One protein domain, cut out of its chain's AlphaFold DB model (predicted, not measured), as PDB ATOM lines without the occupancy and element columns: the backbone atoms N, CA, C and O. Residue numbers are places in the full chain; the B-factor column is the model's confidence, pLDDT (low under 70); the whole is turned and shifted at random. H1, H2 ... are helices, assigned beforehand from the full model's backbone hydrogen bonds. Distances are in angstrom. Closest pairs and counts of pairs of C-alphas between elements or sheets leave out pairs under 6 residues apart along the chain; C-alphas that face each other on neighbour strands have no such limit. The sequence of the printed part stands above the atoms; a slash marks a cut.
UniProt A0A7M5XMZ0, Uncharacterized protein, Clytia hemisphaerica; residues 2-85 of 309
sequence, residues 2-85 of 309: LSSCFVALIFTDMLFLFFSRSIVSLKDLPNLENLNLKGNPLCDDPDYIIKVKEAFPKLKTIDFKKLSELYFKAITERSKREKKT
ATOM      1  N   LEU A   2       5.454 -25.231  39.572       60.31
ATOM      2  CA  LEU A   2       5.581 -24.614  38.231       60.31
ATOM      3  C   LEU A   2       5.668 -25.608  37.047       60.31
ATOM      4  O   LEU A   2       5.280 -25.269  35.935       60.31
ATOM      5  N   SER A   3       6.125 -26.843  37.279       65.81
ATOM      6  CA  SER A   3       6.282 -27.857  36.224       65.81
ATOM      7  C   SER A   3       4.950 -28.379  35.657       65.81
ATOM      8  O   SER A   3       4.883 -28.643  34.460       65.81
ATOM      9  N   SER A   4       3.873 -28.474  36.448       61.66
ATOM     10  CA  SER A   4       2.601 -29.027  35.948       61.66
ATOM     11  C   SER A   4       1.838 -28.049  35.052       61.66
ATOM     12  O   SER A   4       1.156 -28.472  34.125       61.66
ATOM     13  N   CYS A   5       1.972 -26.740  35.288       66.00
ATOM     14  CA  CYS A   5       1.326 -25.720  34.461       66.00
ATOM     15  C   CYS A   5       1.960 -25.611  33.068       66.00
ATOM     16  O   CYS A   5       1.256 -25.375  32.092       66.00
ATOM     17  N   PHE A   6       3.274 -25.819  32.960       65.75
ATOM     18  CA  PHE A   6       3.982 -25.710  31.682       65.75
ATOM     19  C   PHE A   6       3.676 -26.888  30.748       65.75
ATOM     20  O   PHE A   6       3.496 -26.699  29.548       65.75
ATOM     21  N   VAL A   7       3.541 -28.097  31.305       68.50
ATOM     22  CA  VAL A   7       3.152 -29.288  30.534       68.50
ATOM     23  C   VAL A   7       1.725 -29.150  30.000       68.50
ATOM     24  O   VAL A   7       1.482 -29.490  28.848       68.50
ATOM     25  N   ALA A   8       0.801 -28.590  30.790       64.69
ATOM     26  CA  ALA A   8      -0.573 -28.358  30.344       64.69
ATOM     27  C   ALA A   8      -0.649 -27.383  29.155       64.69
ATOM     28  O   ALA A   8      -1.349 -27.678  28.192       64.69
ATOM     29  N   LEU A   9       0.116 -26.283  29.187       65.94
ATOM     30  CA  LEU A   9       0.155 -25.290  28.103       65.94
ATOM     31  C   LEU A   9       0.731 -25.860  26.798       65.94
ATOM     32  O   LEU A   9       0.153 -25.668  25.731       65.94
ATOM     33  N   ILE A  10       1.828 -26.621  26.878       69.12
ATOM     34  CA  ILE A  10       2.426 -27.254  25.689       69.12
ATOM     35  C   ILE A  10       1.467 -28.289  25.086       69.12
ATOM     36  O   ILE A  10       1.360 -28.397  23.865       69.12
ATOM     37  N   PHE A  11       0.749 -29.038  25.928       66.38
ATOM     38  CA  PHE A  11      -0.182 -30.060  25.457       66.38
ATOM     39  C   PHE A  11      -1.405 -29.446  24.766       66.38
ATOM     40  O   PHE A  11      -1.829 -29.947  23.724       66.38
ATOM     41  N   THR A  12      -1.940 -28.338  25.292       65.12
ATOM     42  CA  THR A  12      -3.043 -27.609  24.647       65.12
ATOM     43  C   THR A  12      -2.626 -26.991  23.315       65.12
ATOM     44  O   THR A  12      -3.371 -27.111  22.345       65.12
ATOM     45  N   ASP A  13      -1.424 -26.416  23.225       64.75
ATOM     46  CA  ASP A  13      -0.941 -25.788  21.988       64.75
ATOM     47  C   ASP A  13      -0.614 -26.822  20.899       64.75
ATOM     48  O   ASP A  13      -0.956 -26.633  19.729       64.75
ATOM     49  N   MET A  14      -0.013 -27.959  21.271       69.50
ATOM     50  CA  MET A  14       0.246 -29.069  20.344       69.50
ATOM     51  C   MET A  14      -1.054 -29.698  19.829       69.50
ATOM     52  O   MET A  14      -1.177 -29.957  18.630       69.50
ATOM     53  N   LEU A  15      -2.047 -29.898  20.704       63.75
ATOM     54  CA  LEU A  15      -3.377 -30.362  20.300       63.75
ATOM     55  C   LEU A  15      -4.057 -29.359  19.372       63.75
ATOM     56  O   LEU A  15      -4.627 -29.762  18.361       63.75
ATOM     57  N   PHE A  16      -3.957 -28.061  19.665       64.50
ATOM     58  CA  PHE A  16      -4.514 -27.016  18.815       64.50
ATOM     59  C   PHE A  16      -3.872 -27.012  17.420       64.50
ATOM     60  O   PHE A  16      -4.588 -26.967  16.418       64.50
ATOM     61  N   LEU A  17      -2.544 -27.132  17.324       62.88
ATOM     62  CA  LEU A  17      -1.821 -27.208  16.049       62.88
ATOM     63  C   LEU A  17      -2.174 -28.463  15.245       62.88
ATOM     64  O   LEU A  17      -2.405 -28.379  14.036       62.88
ATOM     65  N   PHE A  18      -2.250 -29.618  15.905       60.84
ATOM     66  CA  PHE A  18      -2.602 -30.874  15.248       60.84
ATOM     67  C   PHE A  18      -4.047 -30.847  14.739       60.84
ATOM     68  O   PHE A  18      -4.322 -31.210  13.595       60.84
ATOM     69  N   PHE A  19      -4.971 -30.329  15.547       61.88
ATOM     70  CA  PHE A  19      -6.382 -30.267  15.182       61.88
ATOM     71  C   PHE A  19      -6.678 -29.177  14.149       61.88
ATOM     72  O   PHE A  19      -7.524 -29.379  13.281       61.88
ATOM     73  N   SER A  20      -5.942 -28.060  14.166       63.84
ATOM     74  CA  SER A  20      -5.989 -27.056  13.094       63.84
ATOM     75  C   SER A  20      -5.606 -27.681  11.754       63.84
ATOM     76  O   SER A  20      -6.279 -27.452  10.755       63.84
ATOM     77  N   ARG A  21      -4.586 -28.548  11.735       67.62
ATOM     78  CA  ARG A  21      -4.203 -29.320  10.543       67.62
ATOM     79  C   ARG A  21      -5.311 -30.276  10.086       67.62
ATOM     80  O   ARG A  21      -5.625 -30.315   8.898       67.62
ATOM     81  N   SER A  22      -5.936 -30.996  11.016       68.62
ATOM     82  CA  SER A  22      -6.998 -31.962  10.705       68.62
ATOM     83  C   SER A  22      -8.304 -31.301  10.255       68.62
ATOM     84  O   SER A  22      -8.917 -31.757   9.295       68.62
ATOM     85  N   ILE A  23      -8.727 -30.195  10.870       74.62
ATOM     86  CA  ILE A  23      -9.916 -29.452  10.424       74.62
ATOM     87  C   ILE A  23      -9.685 -28.811   9.059       74.62
ATOM     88  O   ILE A  23     -10.596 -28.805   8.237       74.62
ATOM     89  N   VAL A  24      -8.478 -28.315   8.780       74.50
ATOM     90  CA  VAL A  24      -8.167 -27.751   7.459       74.50
ATOM     91  C   VAL A  24      -8.344 -28.796   6.357       74.50
ATOM     92  O   VAL A  24      -8.873 -28.449   5.310       74.50
ATOM     93  N   SER A  25      -8.031 -30.073   6.605       79.25
ATOM     94  CA  SER A  25      -8.265 -31.138   5.615       79.25
ATOM     95  C   SER A  25      -9.747 -31.364   5.281       79.25
ATOM     96  O   SER A  25     -10.084 -31.772   4.175       79.25
ATOM     97  N   LEU A  26     -10.665 -31.034   6.197       80.38
ATOM     98  CA  LEU A  26     -12.100 -31.112   5.919       80.38
ATOM     99  C   LEU A  26     -12.558 -29.993   4.971       80.38
ATOM    100  O   LEU A  26     -13.642 -30.096   4.395       80.38
ATOM    101  N   LYS A  27     -11.791 -28.899   4.840       80.19
ATOM    102  CA  LYS A  27     -12.149 -27.741   3.999       80.19
ATOM    103  C   LYS A  27     -12.279 -28.127   2.529       80.19
ATOM    104  O   LYS A  27     -13.069 -27.523   1.804       80.19
ATOM    105  N   ASP A  28     -11.559 -29.169   2.131       82.62
ATOM    106  CA  ASP A  28     -11.565 -29.715   0.779       82.62
ATOM    107  C   ASP A  28     -12.851 -30.490   0.455       82.62
ATOM    108  O   ASP A  28     -13.023 -30.942  -0.673       82.62
ATOM    109  N   LEU A  29     -13.786 -30.630   1.406       85.06
ATOM    110  CA  LEU A  29     -15.093 -31.253   1.194       85.06
ATOM    111  C   LEU A  29     -16.126 -30.195   0.750       85.06
ATOM    112  O   LEU A  29     -16.748 -29.538   1.592       85.06
ATOM    113  N   PRO A  30     -16.396 -30.035  -0.563       81.69
ATOM    114  CA  PRO A  30     -17.199 -28.926  -1.089       81.69
ATOM    115  C   PRO A  30     -18.688 -28.992  -0.723       81.69
ATOM    116  O   PRO A  30     -19.391 -27.991  -0.887       81.69
ATOM    117  N   ASN A  31     -19.155 -30.152  -0.249       88.81
ATOM    118  CA  ASN A  31     -20.554 -30.452   0.068       88.81
ATOM    119  C   ASN A  31     -20.767 -30.741   1.564       88.81
ATOM    120  O   ASN A  31     -21.782 -31.322   1.947       88.81
ATOM    121  N   LEU A  32     -19.811 -30.372   2.421       91.25
ATOM    122  CA  LEU A  32     -19.951 -30.558   3.862       91.25
ATOM    123  C   LEU A  32     -20.995 -29.578   4.420       91.25
ATOM    124  O   LEU A  32     -20.713 -28.405   4.661       91.25
ATOM    125  N   GLU A  33     -22.223 -30.061   4.609       94.06
ATOM    126  CA  GLU A  33     -23.330 -29.247   5.129       94.06
ATOM    127  C   GLU A  33     -23.530 -29.385   6.642       94.06
ATOM    128  O   GLU A  33     -23.987 -28.439   7.291       94.06
ATOM    129  N   ASN A  34     -23.177 -30.543   7.202       94.75
ATOM    130  CA  ASN A  34     -23.394 -30.885   8.602       94.75
ATOM    131  C   ASN A  34     -22.090 -31.402   9.206       94.75
ATOM    132  O   ASN A  34     -21.494 -32.342   8.680       94.75
ATOM    133  N   LEU A  35     -21.672 -30.809  10.319       93.19
ATOM    134  CA  LEU A  35     -20.450 -31.180  11.023       93.19
ATOM    135  C   LEU A  35     -20.742 -31.290  12.521       93.19
ATOM    136  O   LEU A  35     -21.443 -30.458  13.090       93.19
ATOM    137  N   ASN A  36     -20.224 -32.325  13.171       93.88
ATOM    138  CA  ASN A  36     -20.346 -32.505  14.613       93.88
ATOM    139  C   ASN A  36     -18.945 -32.634  15.198       93.88
ATOM    140  O   ASN A  36     -18.240 -33.599  14.912       93.88
ATOM    141  N   LEU A  37     -18.557 -31.648  15.996       90.19
ATOM    142  CA  LEU A  37     -17.283 -31.591  16.697       90.19
ATOM    143  C   LEU A  37     -17.477 -31.645  18.215       90.19
ATOM    144  O   LEU A  37     -16.504 -31.480  18.947       90.19
ATOM    145  N   LYS A  38     -18.689 -31.907  18.712       90.25
ATOM    146  CA  LYS A  38     -18.960 -32.024  20.146       90.25
ATOM    147  C   LYS A  38     -17.977 -32.982  20.832       90.25
ATOM    148  O   LYS A  38     -17.818 -34.126  20.415       90.25
ATOM    149  N   GLY A  39     -17.381 -32.518  21.928       88.00
ATOM    150  CA  GLY A  39     -16.373 -33.267  22.686       88.00
ATOM    151  C   GLY A  39     -14.937 -33.012  22.227       88.00
ATOM    152  O   GLY A  39     -14.016 -33.518  22.859       88.00
ATOM    153  N   ASN A  40     -14.732 -32.209  21.177       88.19
ATOM    154  CA  ASN A  40     -13.402 -31.735  20.823       88.19
ATOM    155  C   ASN A  40     -13.015 -30.511  21.669       88.19
ATOM    156  O   ASN A  40     -13.841 -29.611  21.826       88.19
ATOM    157  N   PRO A  41     -11.753 -30.416  22.129       84.88
ATOM    158  CA  PRO A  41     -11.258 -29.264  22.895       84.88
ATOM    159  C   PRO A  41     -11.401 -27.922  22.166       84.88
ATOM    160  O   PRO A  41     -11.466 -26.868  22.783       84.88
ATOM    161  N   LEU A  42     -11.479 -27.942  20.832       82.88
ATOM    162  CA  LEU A  42     -11.699 -26.734  20.039       82.88
ATOM    163  C   LEU A  42     -13.040 -26.061  20.310       82.88
ATOM    164  O   LEU A  42     -13.164 -24.866  20.068       82.88
ATOM    165  N   CYS A  43     -14.034 -26.800  20.805       87.19
ATOM    166  CA  CYS A  43     -15.323 -26.225  21.166       87.19
ATOM    167  C   CYS A  43     -15.223 -25.242  22.344       87.19
ATOM    168  O   CYS A  43     -16.148 -24.453  22.529       87.19
ATOM    169  N   ASP A  44     -14.127 -25.281  23.113       87.62
ATOM    170  CA  ASP A  44     -13.891 -24.392  24.254       87.62
ATOM    171  C   ASP A  44     -13.299 -23.032  23.833       87.62
ATOM    172  O   ASP A  44     -13.297 -22.086  24.623       87.62
ATOM    173  N   ASP A  45     -12.815 -22.903  22.592       87.38
ATOM    174  CA  ASP A  45     -12.307 -21.637  22.061       87.38
ATOM    175  C   ASP A  45     -13.477 -20.655  21.850       87.38
ATOM    176  O   ASP A  45     -14.432 -20.967  21.127       87.38
ATOM    177  N   PRO A  46     -13.438 -19.445  22.435       87.69
ATOM    178  CA  PRO A  46     -14.548 -18.503  22.341       87.69
ATOM    179  C   PRO A  46     -14.789 -17.971  20.918       87.69
ATOM    180  O   PRO A  46     -15.859 -17.422  20.645       87.69
ATOM    181  N   ASP A  47     -13.829 -18.141  20.006       89.50
ATOM    182  CA  ASP A  47     -13.952 -17.748  18.601       89.50
ATOM    183  C   ASP A  47     -14.105 -18.960  17.660       89.50
ATOM    184  O   ASP A  47     -14.119 -18.809  16.435       89.50
ATOM    185  N   TYR A  48     -14.288 -20.164  18.214       90.81
ATOM    186  CA  TYR A  48     -14.481 -21.424  17.487       90.81
ATOM    187  C   TYR A  48     -15.523 -21.321  16.368       90.81
ATOM    188  O   TYR A  48     -15.241 -21.639  15.213       90.81
ATOM    189  N   ILE A  49     -16.721 -20.822  16.682       94.06
ATOM    190  CA  ILE A  49     -17.825 -20.729  15.715       94.06
ATOM    191  C   ILE A  49     -17.473 -19.807  14.542       94.06
ATOM    192  O   ILE A  49     -17.862 -20.076  13.403       94.06
ATOM    193  N   ILE A  50     -16.732 -18.729  14.810       92.69
ATOM    194  CA  ILE A  50     -16.292 -17.775  13.789       92.69
ATOM    195  C   ILE A  50     -15.286 -18.466  12.864       92.69
ATOM    196  O   ILE A  50     -15.504 -18.501  11.654       92.69
ATOM    197  N   LYS A  51     -14.266 -19.115  13.440       89.81
ATOM    198  CA  LYS A  51     -13.240 -19.863  12.695       89.81
ATOM    199  C   LYS A  51     -13.844 -20.978  11.840       89.81
ATOM    200  O   LYS A  51     -13.468 -21.139  10.683       89.81
ATOM    201  N   VAL A  52     -14.820 -21.723  12.367       91.00
ATOM    202  CA  VAL A  52     -15.515 -22.766  11.595       91.00
ATOM    203  C   VAL A  52     -16.328 -22.158  10.453       91.00
ATOM    204  O   VAL A  52     -16.305 -22.688   9.346       91.00
ATOM    205  N   LYS A  53     -17.021 -21.031  10.662       91.44
ATOM    206  CA  LYS A  53     -17.774 -20.386   9.576       91.44
ATOM    207  C   LYS A  53     -16.861 -19.870   8.458       91.44
ATOM    208  O   LYS A  53     -17.237 -19.966   7.291       91.44
ATOM    209  N   GLU A  54     -15.687 -19.355   8.808       89.19
ATOM    210  CA  GLU A  54     -14.669 -18.894   7.856       89.19
ATOM    211  C   GLU A  54     -14.022 -20.055   7.091       89.19
ATOM    212  O   GLU A  54     -13.830 -19.971   5.877       89.19
ATOM    213  N   ALA A  55     -13.723 -21.159   7.780       88.31
ATOM    214  CA  ALA A  55     -13.166 -22.352   7.152       88.31
ATOM    215  C   ALA A  55     -14.184 -23.054   6.237       88.31
ATOM    216  O   ALA A  55     -13.821 -23.484   5.144       88.31
ATOM    217  N   PHE A  56     -15.457 -23.118   6.644       90.88
ATOM    218  CA  PHE A  56     -16.522 -23.848   5.951       90.88
ATOM    219  C   PHE A  56     -17.724 -22.943   5.644       90.88
ATOM    220  O   PHE A  56     -18.769 -23.024   6.300       90.88
ATOM    221  N   PRO A  57     -17.646 -22.091   4.607       89.44
ATOM    222  CA  PRO A  57     -18.704 -21.123   4.313       89.44
ATOM    223  C   PRO A  57     -20.052 -21.782   3.977       89.44
ATOM    224  O   PRO A  57     -21.102 -21.230   4.325       89.44
ATOM    225  N   LYS A  58     -20.031 -22.977   3.368       91.94
ATOM    226  CA  LYS A  58     -21.220 -23.761   2.983       91.94
ATOM    227  C   LYS A  58     -21.841 -24.578   4.125       91.94
ATOM    228  O   LYS A  58     -22.936 -25.111   3.951       91.94
ATOM    229  N   LEU A  59     -21.188 -24.654   5.287       94.25
ATOM    230  CA  LEU A  59     -21.693 -25.408   6.429       94.25
ATOM    231  C   LEU A  59     -23.008 -24.787   6.934       94.25
ATOM    232  O   LEU A  59     -23.094 -23.576   7.182       94.25
ATOM    233  N   LYS A  60     -24.045 -25.619   7.069       95.44
ATOM    234  CA  LYS A  60     -25.391 -25.219   7.511       95.44
ATOM    235  C   LYS A  60     -25.590 -25.506   8.992       95.44
ATOM    236  O   LYS A  60     -26.129 -24.659   9.711       95.44
ATOM    237  N   THR A  61     -25.158 -26.682   9.447       96.62
ATOM    238  CA  THR A  61     -25.307 -27.096  10.844       96.62
ATOM    239  C   THR A  61     -23.985 -27.517  11.468       96.62
ATOM    240  O   THR A  61     -23.144 -28.153  10.834       96.62
ATOM    241  N   ILE A  62     -23.820 -27.135  12.731       95.00
ATOM    242  CA  ILE A  62     -22.701 -27.512  13.582       95.00
ATOM    243  C   ILE A  62     -23.248 -28.016  14.915       95.00
ATOM    244  O   ILE A  62     -24.122 -27.374  15.498       95.00
ATOM    245  N   ASP A  63     -22.795 -29.177  15.383       93.56
ATOM    246  CA  ASP A  63     -23.199 -29.753  16.678       93.56
ATOM    247  C   ASP A  63     -24.731 -29.812  16.861       93.56
ATOM    248  O   ASP A  63     -25.276 -29.496  17.923       93.56
ATOM    249  N   PHE A  64     -25.437 -30.184  15.785       94.88
ATOM    250  CA  PHE A  64     -26.906 -30.243  15.688       94.88
ATOM    251  C   PHE A  64     -27.632 -28.891  15.824       94.88
ATOM    252  O   PHE A  64     -28.851 -28.850  15.997       94.88
ATOM    253  N   LYS A  65     -26.911 -27.772  15.726       95.19
ATOM    254  CA  LYS A  65     -27.447 -26.405  15.756       95.19
ATOM    255  C   LYS A  65     -27.182 -25.698  14.431       95.19
ATOM    256  O   LYS A  65     -26.240 -26.017  13.712       95.19
ATOM    257  N   LYS A  66     -28.008 -24.707  14.090       96.50
ATOM    258  CA  LYS A  66     -27.799 -23.892  12.884       96.50
ATOM    259  C   LYS A  66     -26.588 -22.982  13.066       96.50
ATOM    260  O   LYS A  66     -26.530 -22.203  14.018       96.50
ATOM    261  N   LEU A  67     -25.646 -23.052  12.128       94.75
ATOM    262  CA  LEU A  67     -24.389 -22.310  12.212       94.75
ATOM    263  C   LEU A  67     -24.602 -20.794  12.110       94.75
ATOM    264  O   LEU A  67     -23.936 -20.038  12.808       94.75
ATOM    265  N   SER A  68     -25.548 -20.342  11.281       94.38
ATOM    266  CA  SER A  68     -25.853 -18.915  11.108       94.38
ATOM    267  C   SER A  68     -26.256 -18.243  12.424       94.38
ATOM    268  O   SER A  68     -25.725 -17.192  12.766       94.38
ATOM    269  N   GLU A  69     -27.145 -18.873  13.194       95.06
ATOM    270  CA  GLU A  69     -27.617 -18.356  14.483       95.06
ATOM    271  C   GLU A  69     -26.485 -18.266  15.514       95.06
ATOM    272  O   GLU A  69     -26.389 -17.283  16.251       95.06
ATOM    273  N   LEU A  70     -25.607 -19.272  15.557       94.56
ATOM    274  CA  LEU A  70     -24.451 -19.273  16.452       94.56
ATOM    275  C   LEU A  70     -23.410 -18.226  16.042       94.56
ATOM    276  O   LEU A  70     -22.840 -17.565  16.905       94.56
ATOM    277  N   TYR A  71     -23.193 -18.040  14.741       95.19
ATOM    278  CA  TYR A  71     -22.226 -17.082  14.211       95.19
ATOM    279  C   TYR A  71     -22.581 -15.635  14.573       95.19
ATOM    280  O   TYR A  71     -21.736 -14.907  15.092       95.19
ATOM    281  N   PHE A  72     -23.846 -15.229  14.407       94.44
ATOM    282  CA  PHE A  72     -24.289 -13.888  14.814       94.44
ATOM    283  C   PHE A  72     -24.131 -13.650  16.321       94.44
ATOM    284  O   PHE A  72     -23.723 -12.561  16.739       94.44
ATOM    285  N   LYS A  73     -24.405 -14.672  17.143       94.81
ATOM    286  CA  LYS A  73     -24.173 -14.606  18.592       94.81
ATOM    287  C   LYS A  73     -22.688 -14.419  18.908       94.81
ATOM    288  O   LYS A  73     -22.352 -13.509  19.661       94.81
ATOM    289  N   ALA A  74     -21.820 -15.206  18.275       93.75
ATOM    290  CA  ALA A  74     -20.377 -15.143  18.483       93.75
ATOM    291  C   ALA A  74     -19.779 -13.781  18.078       93.75
ATOM    292  O   ALA A  74     -19.012 -13.204  18.846       93.75
ATOM    293  N   ILE A  75     -20.179 -13.209  16.931       94.12
ATOM    294  CA  ILE A  75     -19.739 -11.861  16.517       94.12
ATOM    295  C   ILE A  75     -20.178 -10.803  17.533       94.12
ATOM    296  O   ILE A  75     -19.390  -9.942  17.933       94.12
ATOM    297  N   THR A  76     -21.439 -10.866  17.966       93.25
ATOM    298  CA  THR A  76     -21.988  -9.909  18.934       93.25
ATOM    299  C   THR A  76     -21.224  -9.975  20.255       93.25
ATOM    300  O   THR A  76     -20.910  -8.946  20.857       93.25
ATOM    301  N   GLU A  77     -20.899 -11.182  20.709       92.31
ATOM    302  CA  GLU A  77     -20.126 -11.404  21.925       92.31
ATOM    303  C   GLU A  77     -18.675 -10.932  21.792       92.31
ATOM    304  O   GLU A  77     -18.167 -10.273  22.700       92.31
ATOM    305  N   ARG A  78     -18.025 -11.187  20.653       90.50
ATOM    306  CA  ARG A  78     -16.677 -10.681  20.362       90.50
ATOM    307  C   ARG A  78     -16.628  -9.151  20.402       90.50
ATOM    308  O   ARG A  78     -15.801  -8.593  21.117       90.50
ATOM    309  N   SER A  79     -17.580  -8.472  19.760       89.94
ATOM    310  CA  SER A  79     -17.670  -7.004  19.805       89.94
ATOM    311  C   SER A  79     -17.876  -6.472  21.233       89.94
ATOM    312  O   SER A  79     -17.304  -5.451  21.619       89.94
ATOM    313  N   LYS A  80     -18.661  -7.172  22.065       90.38
ATOM    314  CA  LYS A  80     -18.829  -6.822  23.487       90.38
ATOM    315  C   LYS A  80     -17.528  -6.997  24.279       90.38
ATOM    316  O   LYS A  80     -17.249  -6.172  25.150       90.38
ATOM    317  N   ARG A  81     -16.749  -8.049  24.001       87.50
ATOM    318  CA  ARG A  81     -15.444  -8.299  24.638       87.50
ATOM    319  C   ARG A  81     -14.443  -7.193  24.293       87.50
ATOM    320  O   ARG A  81     -13.869  -6.613  25.209       87.50
ATOM    321  N   GLU A  82     -14.346  -6.818  23.019       84.06
ATOM    322  CA  GLU A  82     -13.452  -5.751  22.539       84.06
ATOM    323  C   GLU A  82     -13.775  -4.383  23.176       84.06
ATOM    324  O   GLU A  82     -12.881  -3.682  23.661       84.06
ATOM    325  N   LYS A  83     -15.067  -4.036  23.288       83.00
ATOM    326  CA  LYS A  83     -15.514  -2.792  23.945       83.00
ATOM    327  C   LYS A  83     -15.169  -2.740  25.435       83.00
ATOM    328  O   LYS A  83     -14.818  -1.677  25.943       83.00
ATOM    329  N   LYS A  84     -15.243  -3.871  26.144       78.38
ATOM    330  CA  LYS A  84     -14.868  -3.946  27.567       78.38
ATOM    331  C   LYS A  84     -13.367  -3.753  27.777       78.38
ATOM    332  O   LYS A  84     -12.975  -3.104  28.740       78.38
ATOM    333  N   THR A  85     -12.536  -4.263  26.871       69.88
ATOM    334  CA  THR A  85     -11.078  -4.081  26.936       69.88
ATOM    335  C   THR A  85     -10.629  -2.658  26.597       69.88
ATOM    336  O   THR A  85      -9.658  -2.188  27.181       69.88
TER     337      THR A  85
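What this domain is: This is residues 2 to 85 of the 309 residues of an uncharacterized protein of Clytia hemisphaerica (UniProt A0A7M5XMZ0). Two long helices, H1 and H4, spread like the arms of an open V that do not meet, with the two small helices H2 and H3 and the loops between them filling the space towards its narrow end. H3 packs on the first part of H4, while residues 2 to 11 of H1 and 79 to 85 of H4 stick out from this body. The printed part has 84 residues, with four named helices in the order H1, H2, H3, H4 and no named strand; its class is all helix. The whole is flat, with spans of 45 by 34 by 18 A, and only just loose, close to compact, with a radius of gyration of the C-alphas of 14.7 A.

How they stand to each other: Begin with H1, residues 2 to 26, and look at Phe 16: its C-alpha is 7.3 A from that of Leu 42 in H2, residues 41 to 44, the closest pair of two helices that are close but not clearly touching. Further along H1, the C-alpha of Val 24 is 7.4 A from that of Ala 55 in H3, residues 48 to 55. H1 and H3 are also close but not clearly touching, and run the same way at a shallow tilt of 34 degrees, only just short of steep. H2 and H3 are close but not clearly touching, with the C-alphas of Leu 42 and Tyr 48 closest at 6.5 A. Go on to H4, residues 67 to 85, which touches H3 with residues 67 to 75 alone; the closest C-alphas, of Ile 49 and Tyr 71, are 5.9 A apart. H3 and H4 run opposite ways at a steep tilt of 62 degrees. H4 is apart from H1 and from H2. In H3 and H4 every O i to N i+4 pair is within hydrogen-bond range, in H1 19 of 21 are, and H2 is too short for such a pair. Between the helices, residues 61 to 62 pair parallel with 34 to 35 and antiparallel with 65 to 66.

Where its parts are: Find C-alpha 2 at (5.581, -24.614, 38.231); from there H1 runs 37.4 A to C-alpha 26 at (-12.100, -31.112, 5.919). H2 spans 5.7 A from Pro 41 to Asp 44, and H3 10.5 A from Tyr 48 to Ala 55. H4 runs 26.9 A from Leu 67 to C-alpha 85 at (-11.078, -4.081, 26.936).

The domain as a whole: The two C-alphas farthest apart, of Leu 2 and Asn 31, are 46.6 A apart. The printed part has no cut. The links H1 to H2, 14 residues, and H3 to H4, 11 residues, are long; H2 to H3 is tight. The mean pLDDT of the printed part is 83.3; look for values under 70 at residues 2 to 22 and residue 85.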